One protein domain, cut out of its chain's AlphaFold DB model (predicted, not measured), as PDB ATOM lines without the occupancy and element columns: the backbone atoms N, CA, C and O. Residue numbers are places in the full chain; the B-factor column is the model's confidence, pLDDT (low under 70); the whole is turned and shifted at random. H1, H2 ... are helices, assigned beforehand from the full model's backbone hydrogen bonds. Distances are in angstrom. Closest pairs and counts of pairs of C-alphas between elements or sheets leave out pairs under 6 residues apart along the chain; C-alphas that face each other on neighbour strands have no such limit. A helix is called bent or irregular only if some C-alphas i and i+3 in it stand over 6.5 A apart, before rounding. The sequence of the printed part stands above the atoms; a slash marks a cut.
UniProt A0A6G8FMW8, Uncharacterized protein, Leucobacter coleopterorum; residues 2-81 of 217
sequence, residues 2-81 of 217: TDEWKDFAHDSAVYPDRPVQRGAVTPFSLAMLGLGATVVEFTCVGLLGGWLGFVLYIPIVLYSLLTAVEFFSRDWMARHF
ATOM      1  N   THR A   2      45.626 -33.787  13.928       82.38
ATOM      2  CA  THR A   2      44.365 -33.231  13.399       82.38
ATOM      3  C   THR A   2      43.919 -33.835  12.062       82.38
ATOM      4  O   THR A   2      42.727 -34.079  11.887       82.38
ATOM      5  N   ASP A   3      44.864 -34.146  11.172       85.00
ATOM      6  CA  ASP A   3      44.580 -34.774   9.874       85.00
ATOM      7  C   ASP A   3      43.798 -36.091   9.990       85.00
ATOM      8  O   ASP A   3      42.893 -36.317   9.199       85.00
ATOM      9  N   GLU A   4      44.039 -36.911  11.021       88.06
ATOM     10  CA  GLU A   4      43.348 -38.203  11.191       88.06
ATOM     11  C   GLU A   4      41.833 -38.046  11.402       88.06
ATOM     12  O   GLU A   4      41.054 -38.908  11.003       88.06
ATOM     13  N   TRP A   5      41.392 -36.938  12.014       87.94
ATOM     14  CA  TRP A   5      39.966 -36.626  12.169       87.94
ATOM     15  C   TRP A   5      39.395 -35.931  10.935       87.94
ATOM     16  O   TRP A   5      38.277 -36.235  10.518       87.94
ATOM     17  N   LYS A   6      40.163 -35.006  10.351       86.94
ATOM     18  CA  LYS A   6      39.780 -34.236   9.160       86.94
ATOM     19  C   LYS A   6      39.558 -35.144   7.943       86.94
ATOM     20  O   LYS A   6      38.548 -35.021   7.243       86.94
ATOM     21  N   ASP A   7      40.468 -36.093   7.749       90.12
ATOM     22  CA  ASP A   7      40.520 -36.969   6.578       90.12
ATOM     23  C   ASP A   7      39.856 -38.330   6.828       90.12
ATOM     24  O   ASP A   7      39.785 -39.150   5.917       90.12
ATOM     25  N   PHE A   8      39.275 -38.558   8.016       91.25
ATOM     26  CA  PHE A   8      38.749 -39.862   8.437       91.25
ATOM     27  C   PHE A   8      37.832 -40.524   7.401       91.25
ATOM     28  O   PHE A   8      37.997 -41.702   7.087       91.25
ATOM     29  N   ALA A   9      36.864 -39.779   6.854       91.19
ATOM     30  CA  ALA A   9      35.908 -40.306   5.879       91.19
ATOM     31  C   ALA A   9      36.571 -40.659   4.536       91.19
ATOM     32  O   ALA A   9      36.254 -41.691   3.949       91.19
ATOM     33  N   HIS A  10      37.503 -39.822   4.071       90.88
ATOM     34  CA  HIS A  10      38.256 -40.068   2.841       90.88
ATOM     35  C   HIS A  10      39.183 -41.274   3.011       90.88
ATOM     36  O   HIS A  10      39.132 -42.216   2.222       90.88
ATOM     37  N   ASP A  11      39.958 -41.294   4.091       93.06
ATOM     38  CA  ASP A  11      40.892 -42.372   4.397       93.06
ATOM     39  C   ASP A  11      40.177 -43.702   4.651       93.06
ATOM     40  O   ASP A  11      40.688 -44.745   4.265       93.06
ATOM     41  N   SER A  12      38.977 -43.698   5.236       93.19
ATOM     42  CA  SER A  12      38.191 -44.931   5.409       93.19
ATOM     43  C   SER A  12      37.766 -45.543   4.073       93.19
ATOM     44  O   SER A  12      37.677 -46.763   3.960       93.19
ATOM     45  N   ALA A  13      37.502 -44.710   3.064       92.50
ATOM     46  CA  ALA A  13      37.115 -45.170   1.735       92.50
ATOM     47  C   ALA A  13      38.327 -45.574   0.878       92.50
ATOM     48  O   ALA A  13      38.259 -46.548   0.133       92.50
ATOM     49  N   VAL A  14      39.426 -44.822   0.976       92.94
ATOM     50  CA  VAL A  14      40.566 -44.921   0.050       92.94
ATOM     51  C   VAL A  14      41.749 -45.685   0.649       92.94
ATOM     52  O   VAL A  14      42.472 -46.370  -0.068       92.94
ATOM     53  N   TYR A  15      41.942 -45.609   1.964       93.00
ATOM     54  CA  TYR A  15      43.101 -46.148   2.673       93.00
ATOM     55  C   TYR A  15      42.703 -46.951   3.929       93.00
ATOM     56  O   TYR A  15      43.162 -46.632   5.032       93.00
ATOM     57  N   PRO A  16      41.891 -48.019   3.794       92.50
ATOM     58  CA  PRO A  16      41.370 -48.779   4.936       92.50
ATOM     59  C   PRO A  16      42.466 -49.442   5.791       92.50
ATOM     60  O   PRO A  16      42.262 -49.690   6.978       92.50
ATOM     61  N   ASP A  17      43.650 -49.675   5.220       92.88
ATOM     62  CA  ASP A  17      44.796 -50.277   5.911       92.88
ATOM     63  C   ASP A  17      45.552 -49.311   6.840       92.88
ATOM     64  O   ASP A  17      46.489 -49.722   7.539       92.88
ATOM     65  N   ARG A  18      45.187 -48.022   6.867       92.31
ATOM     66  CA  ARG A  18      45.814 -47.045   7.766       92.31
ATOM     67  C   ARG A  18      45.554 -47.394   9.239       92.31
ATOM     68  O   ARG A  18      44.525 -47.984   9.571       92.31
ATOM     69  N   PRO A  19      46.474 -47.032  10.159       93.19
ATOM     70  CA  PRO A  19      46.410 -47.471  11.553       93.19
ATOM     71  C   PRO A  19      45.105 -47.135  12.281       93.19
ATOM     72  O   PRO A  19      44.653 -47.945  13.089       93.19
ATOM     73  N   VAL A  20      44.504 -45.976  12.004       92.94
ATOM     74  CA  VAL A  20      43.247 -45.546  12.634       92.94
ATOM     75  C   VAL A  20      42.061 -46.315  12.057       92.94
ATOM     76  O   VAL A  20      41.258 -46.861  12.810       92.94
ATOM     77  N   GLN A  21      41.988 -46.424  10.731       94.12
ATOM     78  CA  GLN A  21      40.891 -47.058   9.997       94.12
ATOM     79  C   GLN A  21      40.788 -48.556  10.316       94.12
ATOM     80  O   GLN A  21      39.687 -49.070  10.501       94.12
ATOM     81  N   ARG A  22      41.924 -49.240  10.500       93.56
ATOM     82  CA  ARG A  22      41.961 -50.650  10.933       93.56
ATOM     83  C   ARG A  22      41.856 -50.858  12.452       93.56
ATOM     84  O   ARG A  22      41.984 -51.986  12.920       93.56
ATOM     85  N   GLY A  23      41.710 -49.785  13.235       92.25
ATOM     86  CA  GLY A  23      41.581 -49.842  14.696       92.25
ATOM     87  C   GLY A  23      42.868 -50.161  15.469       92.25
ATOM     88  O   GLY A  23      42.803 -50.428  16.666       92.25
ATOM     89  N   ALA A  24      44.042 -50.119  14.827       94.44
ATOM     90  CA  ALA A  24      45.329 -50.322  15.503       94.44
ATOM     91  C   ALA A  24      45.699 -49.149  16.429       94.44
ATOM     92  O   ALA A  24      46.456 -49.327  17.382       94.44
ATOM     93  N   VAL A  25      45.172 -47.952  16.151       93.50
ATOM     94  CA  VAL A  25      45.314 -46.765  16.999       93.50
ATOM     95  C   VAL A  25      43.929 -46.199  17.288       93.50
ATOM     96  O   VAL A  25      43.154 -45.940  16.371       93.50
ATOM     97  N   THR A  26      43.615 -45.989  18.568       91.62
ATOM     98  CA  THR A  26      42.320 -45.422  18.967       91.62
ATOM     99  C   THR A  26      42.328 -43.888  18.889       91.62
ATOM    100  O   THR A  26      43.370 -43.271  19.140       91.62
ATOM    101  N   PRO A  27      41.173 -43.238  18.641       88.38
ATOM    102  CA  PRO A  27      41.064 -41.777  18.696       88.38
ATOM    103  C   PRO A  27      41.485 -41.191  20.049       88.38
ATOM    104  O   PRO A  27      42.069 -40.113  20.102       88.38
ATOM    105  N   PHE A  28      41.241 -41.915  21.147       91.06
ATOM    106  CA  PHE A  28      41.681 -41.498  22.477       91.06
ATOM    107  C   PHE A  28      43.212 -41.475  22.586       91.06
ATOM    108  O   PHE A  28      43.783 -40.489  23.050       91.06
ATOM    109  N   SER A  29      43.891 -42.524  22.106       92.94
ATOM    110  CA  SER A  29      45.357 -42.574  22.072       92.94
ATOM    111  C   SER A  29      45.939 -41.427  21.242       92.94
ATOM    112  O   SER A  29      46.892 -40.786  21.681       92.94
ATOM    113  N   LEU A  30      45.340 -41.119  20.086       91.81
ATOM    114  CA  LEU A  30      45.742 -39.961  19.280       91.81
ATOM    115  C   LEU A  30      45.528 -38.642  20.022       91.81
ATOM    116  O   LEU A  30      46.416 -37.798  20.014       91.81
ATOM    117  N   ALA A  31      44.391 -38.462  20.694       91.44
ATOM    118  CA  ALA A  31      44.119 -37.239  21.444       91.44
ATOM    119  C   ALA A  31      45.141 -37.027  22.573       91.44
ATOM    120  O   ALA A  31      45.634 -35.914  22.755       91.44
ATOM    121  N   MET A  32      45.515 -38.092  23.289       94.88
ATOM    122  CA  MET A  32      46.533 -38.029  24.345       94.88
ATOM    123  C   MET A  32      47.929 -37.728  23.798       94.88
ATOM    124  O   MET A  32      48.642 -36.904  24.370       94.88
ATOM    125  N   LEU A  33      48.314 -38.340  22.675       93.50
ATOM    126  CA  LEU A  33      49.587 -38.034  22.019       93.50
ATOM    127  C   LEU A  33      49.619 -36.600  21.478       93.50
ATOM    128  O   LEU A  33      50.634 -35.924  21.618       93.50
ATOM    129  N   GLY A  34      48.515 -36.128  20.897       92.31
ATOM    130  CA  GLY A  34      48.369 -34.748  20.440       92.31
ATOM    131  C   GLY A  34      48.503 -33.757  21.591       92.31
ATOM    132  O   GLY A  34      49.320 -32.847  21.508       92.31
ATOM    133  N   LEU A  35      47.788 -33.984  22.698       94.56
ATOM    134  CA  LEU A  35      47.901 -33.159  23.901       94.56
ATOM    135  C   LEU A  35      49.331 -33.153  24.455       94.56
ATOM    136  O   LEU A  35      49.863 -32.089  24.762       94.56
ATOM    137  N   GLY A  36      49.970 -34.323  24.547       96.25
ATOM    138  CA  GLY A  36      51.359 -34.438  24.990       96.25
ATOM    139  C   GLY A  36      52.327 -33.664  24.091       96.25
ATOM    140  O   GLY A  36      53.156 -32.909  24.597       96.25
ATOM    141  N   ALA A  37      52.187 -33.791  22.768       94.62
ATOM    142  CA  ALA A  37      52.996 -33.052  21.800       94.62
ATOM    143  C   ALA A  37      52.801 -31.536  21.938       94.62
ATOM    144  O   ALA A  37      53.788 -30.809  21.998       94.62
ATOM    145  N   THR A  38      51.557 -31.071  22.084       94.25
ATOM    146  CA  THR A  38      51.245 -29.653  22.306       94.25
ATOM    147  C   THR A  38      51.865 -29.132  23.605       94.25
ATOM    148  O   THR A  38      52.468 -28.062  23.608       94.25
ATOM    149  N   VAL A  39      51.788 -29.881  24.710       96.50
ATOM    150  CA  VAL A  39      52.422 -29.477  25.979       96.50
ATOM    151  C   VAL A  39      53.938 -29.344  25.820       96.50
ATOM    152  O   VAL A  39      54.515 -28.349  26.266       96.50
ATOM    153  N   VAL A  40      54.587 -30.310  25.162       96.94
ATOM    154  CA  VAL A  40      56.033 -30.259  24.892       96.94
ATOM    155  C   VAL A  40      56.379 -29.071  23.993       96.94
ATOM    156  O   VAL A  40      57.300 -28.324  24.311       96.94
ATOM    157  N   GLU A  41      55.621 -28.850  22.920       95.56
ATOM    158  CA  GLU A  41      55.803 -27.737  21.985       95.56
ATOM    159  C   GLU A  41      55.743 -26.379  22.697       95.56
ATOM    160  O   GLU A  41      56.703 -25.610  22.629       95.56
ATOM    161  N   PHE A  42      54.678 -26.106  23.458       95.75
ATOM    162  CA  PHE A  42      54.541 -24.847  24.198       95.75
ATOM    163  C   PHE A  42      55.600 -24.683  25.295       95.75
ATOM    164  O   PHE A  42      56.057 -23.566  25.546       95.75
ATOM    165  N   THR A  43      56.034 -25.786  25.912       95.56
ATOM    166  CA  THR A  43      57.150 -25.764  26.868       95.56
ATOM    167  C   THR A  43      58.446 -25.354  26.169       95.56
ATOM    168  O   THR A  43      59.125 -24.439  26.631       95.56
ATOM    169  N   CYS A  44      58.771 -25.958  25.022       95.38
ATOM    170  CA  CYS A  44      59.950 -25.604  24.227       95.38
ATOM    171  C   CYS A  44      59.909 -24.147  23.752       95.38
ATOM    172  O   CYS A  44      60.908 -23.441  23.865       95.38
ATOM    173  N   VAL A  45      58.755 -23.675  23.275       95.88
ATOM    174  CA  VAL A  45      58.546 -22.278  22.861       95.88
ATOM    175  C   VAL A  45      58.841 -21.314  24.013       95.88
ATOM    176  O   VAL A  45      59.584 -20.349  23.827       95.88
ATOM    177  N   GLY A  46      58.309 -21.594  25.208       94.06
ATOM    178  CA  GLY A  46      58.545 -20.775  26.397       94.06
ATOM    179  C   GLY A  46      60.001 -20.804  26.871       94.06
ATOM    180  O   GLY A  46      60.543 -19.757  27.221       94.06
ATOM    181  N   LEU A  47      60.649 -21.972  26.849       95.38
ATOM    182  CA  LEU A  47      62.045 -22.129  27.278       95.38
ATOM    183  C   LEU A  47      63.042 -21.476  26.313       95.38
ATOM    184  O   LEU A  47      64.008 -20.870  26.767       95.38
ATOM    185  N   LEU A  48      62.822 -21.598  25.002       95.00
ATOM    186  CA  LEU A  48      63.736 -21.063  23.990       95.00
ATOM    187  C   LEU A  48      63.549 -19.558  23.798       95.00
ATOM    188  O   LEU A  48      64.524 -18.818  23.738       95.00
ATOM    189  N   GLY A  49      62.301 -19.100  23.685       93.00
ATOM    190  CA  GLY A  49      61.991 -17.728  23.284       93.00
ATOM    191  C   GLY A  49      61.531 -16.801  24.405       93.00
ATOM    192  O   GLY A  49      61.312 -15.611  24.157       93.00
ATOM    193  N   GLY A  50      61.346 -17.317  25.622       95.44
ATOM    194  CA  GLY A  50      60.757 -16.562  26.725       95.44
ATOM    195  C   GLY A  50      59.371 -16.008  26.374       95.44
ATOM    196  O   GLY A  50      58.643 -16.550  25.541       95.44
ATOM    197  N   TRP A  51      59.006 -14.882  26.992       95.25
ATOM    198  CA  TRP A  51      57.715 -14.234  26.738       95.25
ATOM    199  C   TRP A  51      57.570 -13.731  25.294       95.25
ATOM    200  O   TRP A  51      56.518 -13.905  24.681       95.25
ATOM    201  N   LEU A  52      58.630 -13.141  24.729       93.31
ATOM    202  CA  LEU A  52      58.597 -12.614  23.365       93.31
ATOM    203  C   LEU A  52      58.373 -13.734  22.344       93.31
ATOM    204  O   LEU A  52      57.473 -13.630  21.512       93.31
ATOM    205  N   GLY A  53      59.152 -14.814  22.427       94.94
ATOM    206  CA  GLY A  53      58.984 -15.965  21.547       94.94
ATOM    207  C   GLY A  53      57.605 -16.595  21.694       94.94
ATOM    208  O   GLY A  53      56.984 -16.901  20.682       94.94
ATOM    209  N   PHE A  54      57.073 -16.698  22.914       95.62
ATOM    210  CA  PHE A  54      55.711 -17.188  23.131       95.62
ATOM    211  C   PHE A  54      54.660 -16.345  22.394       95.62
ATOM    212  O   PHE A  54      53.852 -16.891  21.644       95.62
ATOM    213  N   VAL A  55      54.697 -15.015  22.537       96.06
ATOM    214  CA  VAL A  55      53.752 -14.107  21.859       96.06
ATOM    215  C   VAL A  55      53.877 -14.205  20.337       96.06
ATOM    216  O   VAL A  55      52.864 -14.278  19.641       96.06
ATOM    217  N   LEU A  56      55.104 -14.256  19.813       96.25
ATOM    218  CA  LEU A  56      55.356 -14.394  18.375       96.25
ATOM    219  C   LEU A  56      54.963 -15.771  17.818       96.25
ATOM    220  O   LEU A  56      54.784 -15.899  16.609       96.25
ATOM    221  N   TYR A  57      54.813 -16.785  18.671       97.62
ATOM    222  CA  TYR A  57      54.388 -18.122  18.264       97.62
ATOM    223  C   TYR A  57      52.869 -18.240  18.080       97.62
ATOM    224  O   TYR A  57      52.397 -19.089  17.324       97.62
ATOM    225  N   ILE A  58      52.081 -17.361  18.711       96.06
ATOM    226  CA  ILE A  58      50.609 -17.402  18.650       96.06
ATOM    227  C   ILE A  58      50.085 -17.397  17.201       96.06
ATOM    228  O   ILE A  58      49.276 -18.268  16.879       96.06
ATOM    229  N   PRO A  59      50.531 -16.505  16.291       96.94
ATOM    230  CA  PRO A  59      50.062 -16.521  14.905       96.94
ATOM    231  C   PRO A  59      50.370 -17.829  14.165       96.94
ATOM    232  O   PRO A  59      49.574 -18.245  13.329       96.94
ATOM    233  N   ILE A  60      51.488 -18.492  14.482       97.50
ATOM    234  CA  ILE A  60      51.886 -19.776  13.882       97.50
ATOM    235  C   ILE A  60      50.906 -20.868  14.315       97.50
ATOM    236  O   ILE A  60      50.384 -21.597  13.470       97.50
ATOM    237  N   VAL A  61      50.589 -20.933  15.611       96.25
ATOM    238  CA  VAL A  61      49.597 -21.878  16.143       96.25
ATOM    239  C   VAL A  61      48.221 -21.608  15.543       96.25
ATOM    240  O   VAL A  61      47.568 -22.537  15.078       96.25
ATOM    241  N   LEU A  62      47.787 -20.346  15.489       96.12
ATOM    242  CA  LEU A  62      46.509 -19.984  14.873       96.12
ATOM    243  C   LEU A  62      46.455 -20.408  13.402       96.12
ATOM    244  O   LEU A  62      45.453 -20.973  12.970       96.12
ATOM    245  N   TYR A  63      47.535 -20.203  12.647       96.81
ATOM    246  CA  TYR A  63      47.620 -20.651  11.259       96.81
ATOM    247  C   TYR A  63      47.552 -22.178  11.142       96.81
ATOM    248  O   TYR A  63      46.817 -22.697  10.308       96.81
ATOM    249  N   SER A  64      48.253 -22.912  12.009       94.75
ATOM    250  CA  SER A  64      48.187 -24.379  12.058       94.75
ATOM    251  C   SER A  64      46.790 -24.898  12.438       94.75
ATOM    252  O   SER A  64      46.336 -25.922  11.930       94.75
ATOM    253  N   LEU A  65      46.046 -24.177  13.278       94.06
ATOM    254  CA  LEU A  65      44.644 -24.507  13.552       94.06
ATOM    255  C   LEU A  65      43.747 -24.228  12.339       94.06
ATOM    256  O   LEU A  65      42.826 -25.001  12.080       94.06
ATOM    257  N   LEU A  66      44.028 -23.173  11.566       95.19
ATOM    258  CA  LEU A  66      43.316 -22.904  10.314       95.19
ATOM    259  C   LEU A  66      43.559 -24.001   9.272       95.19
ATOM    260  O   LEU A  66      42.604 -24.396   8.601       95.19
ATOM    261  N   THR A  67      44.778 -24.542   9.163       93.06
ATOM    262  CA  THR A  67      45.044 -25.677   8.259       93.06
ATOM    263  C   THR A  67      44.271 -26.928   8.683       93.06
ATOM    264  O   THR A  67      43.736 -27.637   7.830       93.06
ATOM    265  N   ALA A  68      44.106 -27.165   9.990       90.69
ATOM    266  CA  ALA A  68      43.320 -28.289  10.507       90.69
ATOM    267  C   ALA A  68      41.827 -28.238  10.120       90.69
ATOM    268  O   ALA A  68      41.192 -29.287  10.018       90.69
ATOM    269  N   VAL A  69      41.275 -27.042   9.887       92.12
ATOM    270  CA  VAL A  69      39.881 -26.830   9.444       92.12
ATOM    271  C   VAL A  69      39.776 -26.383   7.980       92.12
ATOM    272  O   VAL A  69      38.742 -25.860   7.561       92.12
ATOM    273  N   GLU A  70      40.851 -26.553   7.204       91.81
ATOM    274  CA  GLU A  70      40.943 -26.181   5.783       91.81
ATOM    275  C   GLU A  70      40.513 -24.734   5.502       91.81
ATOM    276  O   GLU A  70      39.830 -24.442   4.516       91.81
ATOM    277  N   PHE A  71      40.892 -23.816   6.399       93.81
ATOM    278  CA  PHE A  71      40.571 -22.387   6.330       93.81
ATOM    279  C   PHE A  71      39.066 -22.114   6.180       93.81
ATOM    280  O   PHE A  71      38.669 -21.125   5.564       93.81
ATOM    281  N   PHE A  72      38.225 -23.007   6.718       93.19
ATOM    282  CA  PHE A  72      36.764 -22.972   6.587       93.19
ATOM    283  C   PHE A  72      36.262 -23.050   5.134       93.19
ATOM    284  O   PHE A  72      35.123 -22.688   4.847       93.19
ATOM    285  N   SER A  73      37.099 -23.534   4.211       93.62
ATOM    286  CA  SER A  73      36.838 -23.524   2.770       93.62
ATOM    287  C   SER A  73      37.188 -24.864   2.108       93.62
ATOM    288  O   SER A  73      37.742 -24.905   1.005       93.62
ATOM    289  N   ARG A  74      36.819 -25.964   2.778       90.00
ATOM    290  CA  ARG A  74      37.057 -27.363   2.377       90.00
ATOM    291  C   ARG A  74      36.803 -27.646   0.900       90.00
ATOM    292  O   ARG A  74      37.704 -28.071   0.184       90.00
ATOM    293  N   ASP A  75      35.601 -27.343   0.414       91.25
ATOM    294  CA  ASP A  75      35.219 -27.640  -0.974       91.25
ATOM    295  C   ASP A  75      36.064 -26.879  -1.999       91.25
ATOM    296  O   ASP A  75      36.315 -27.378  -3.096       91.25
ATOM    297  N   TRP A  76      36.499 -25.663  -1.665       94.94
ATOM    298  CA  TRP A  76      37.386 -24.892  -2.528       94.94
ATOM    299  C   TRP A  76      38.796 -25.482  -2.514       94.94
ATOM    300  O   TRP A  76      39.368 -25.682  -3.585       94.94
ATOM    301  N   MET A  77      39.329 -25.813  -1.334       92.44
ATOM    302  CA  MET A  77      40.658 -26.416  -1.179       92.44
ATOM    303  C   MET A  77      40.753 -27.755  -1.916       92.44
ATOM    304  O   MET A  77      41.714 -27.983  -2.649       92.44
ATOM    305  N   ALA A  78      39.715 -28.590  -1.810       88.69
ATOM    306  CA  ALA A  78      39.629 -29.872  -2.502       88.69
ATOM    307  C   ALA A  78      39.650 -29.726  -4.036       88.69
ATOM    308  O   ALA A  78      40.220 -30.561  -4.732       88.69
ATOM    309  N   ARG A  79      39.061 -28.649  -4.579       91.88
ATOM    310  CA  ARG A  79      39.074 -28.362  -6.027       91.88
ATOM    311  C   ARG A  79      40.384 -27.736  -6.506       91.88
ATOM    312  O   ARG A  79      40.705 -27.842  -7.686       91.88
ATOM    313  N   HIS A  80      41.132 -27.083  -5.618       94.00
ATOM    314  CA  HIS A  80      42.339 -26.329  -5.954       94.00
ATOM    315  C   HIS A  80      43.566 -26.917  -5.256       94.00
ATOM    316  O   HIS A  80      44.224 -26.240  -4.469       94.00
ATOM    317  N   PHE A  81      43.902 -28.167  -5.583       93.38
ATOM    318  CA  PHE A  81      45.000 -28.917  -4.963       93.38
ATOM    319  C   PHE A  81      46.309 -28.114  -4.841       93.38
ATOM    320  O   PHE A  81      46.880 -28.026  -3.759       93.38
TER     321      PHE A  81
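What this domain is: This is residues 2 to 81 of the 217 residues of an uncharacterized protein of Leucobacter coleopterorum (UniProt A0A6G8FMW8). One long helix, H3, folds back on itself near residues 49 and 50 into a narrow V, its arms H3a and H3b touching only near the bend and spreading toward the other end. Short H1 sits in the open mouth of the V, H2 and the loop of residues 15 to 26 lie farther out on the side where H3a begins, and H4 lies past the last residue of H3b, with residues 72 to 77 standing free. The printed part has 80 residues, with four named helices in the order H1, H2, H3, H4 and no named strand; the class is all helix. The whole is loose, with a radius of gyration of the C-alphas of 15.9 A, and flat, spanning 45 by 32 by 14 A.

Where its parts are: H3 holds residues 27 to 68 and by its hydrogen bonds was assigned as one helix, but it is bent: C-alphas 48 and 51 are 9.5 A apart. Its arm H3a, residues 27 to 48, is 31.2 A long and begins at C-alpha 27 (41.064, -41.777, 18.696). The arm H3b, residues 51 to 68, is 25.8 A long and ends at C-alpha 68 (43.320, -28.289, 10.507). H3b is itself irregular, with C-alphas 56 and 59 at 6.7 A, and has a kink of 28 degrees near residue 59. H1 is residues 2 to 6, 6.3 A long, H2 residues 8 to 14, 10.0 A, and H4 residues 74 to 79, 8.7 A, ending at C-alpha 79 (39.074, -28.362, -6.027).

How they stand to each other: H3a and H3b touch at a shallow tilt of 29 degrees and run opposite ways. H3a touches H3b with residues 42 to 46 alone, and H3b touches H3a with residues 53 to 57 alone; the closest C-alphas of the two arms, those of Gly 46 and Phe 54, are 5.6 A apart. H1 and H3b only just touch, with 3 pairs of C-alphas within 8 A, through residue 68 of H3b alone; the closest are those of Thr 2 and Ala 68, 5.8 A apart. H1 and H3a are near each other, with 7 pairs of C-alphas within 10 A. H1 and H2 meet only through their link. H2 is apart from H3a, H3b and H4, and H4 is apart from H1, H3a and H3b. In H1, H2, H3a and H4 every O i to N i+4 pair is within hydrogen-bond range; in H3b 12 of 14 are.

The domain as a whole: The C-alphas of Ala 13 and Trp 51, the two farthest apart, are 44.8 A from each other. The printed part has no cut. The link from H2 to H3 is long, with 12 residues; those from H1 to H2 and from H3 to H4 are tight. The mean pLDDT of the printed part is 93.2, and no printed residue is under 70.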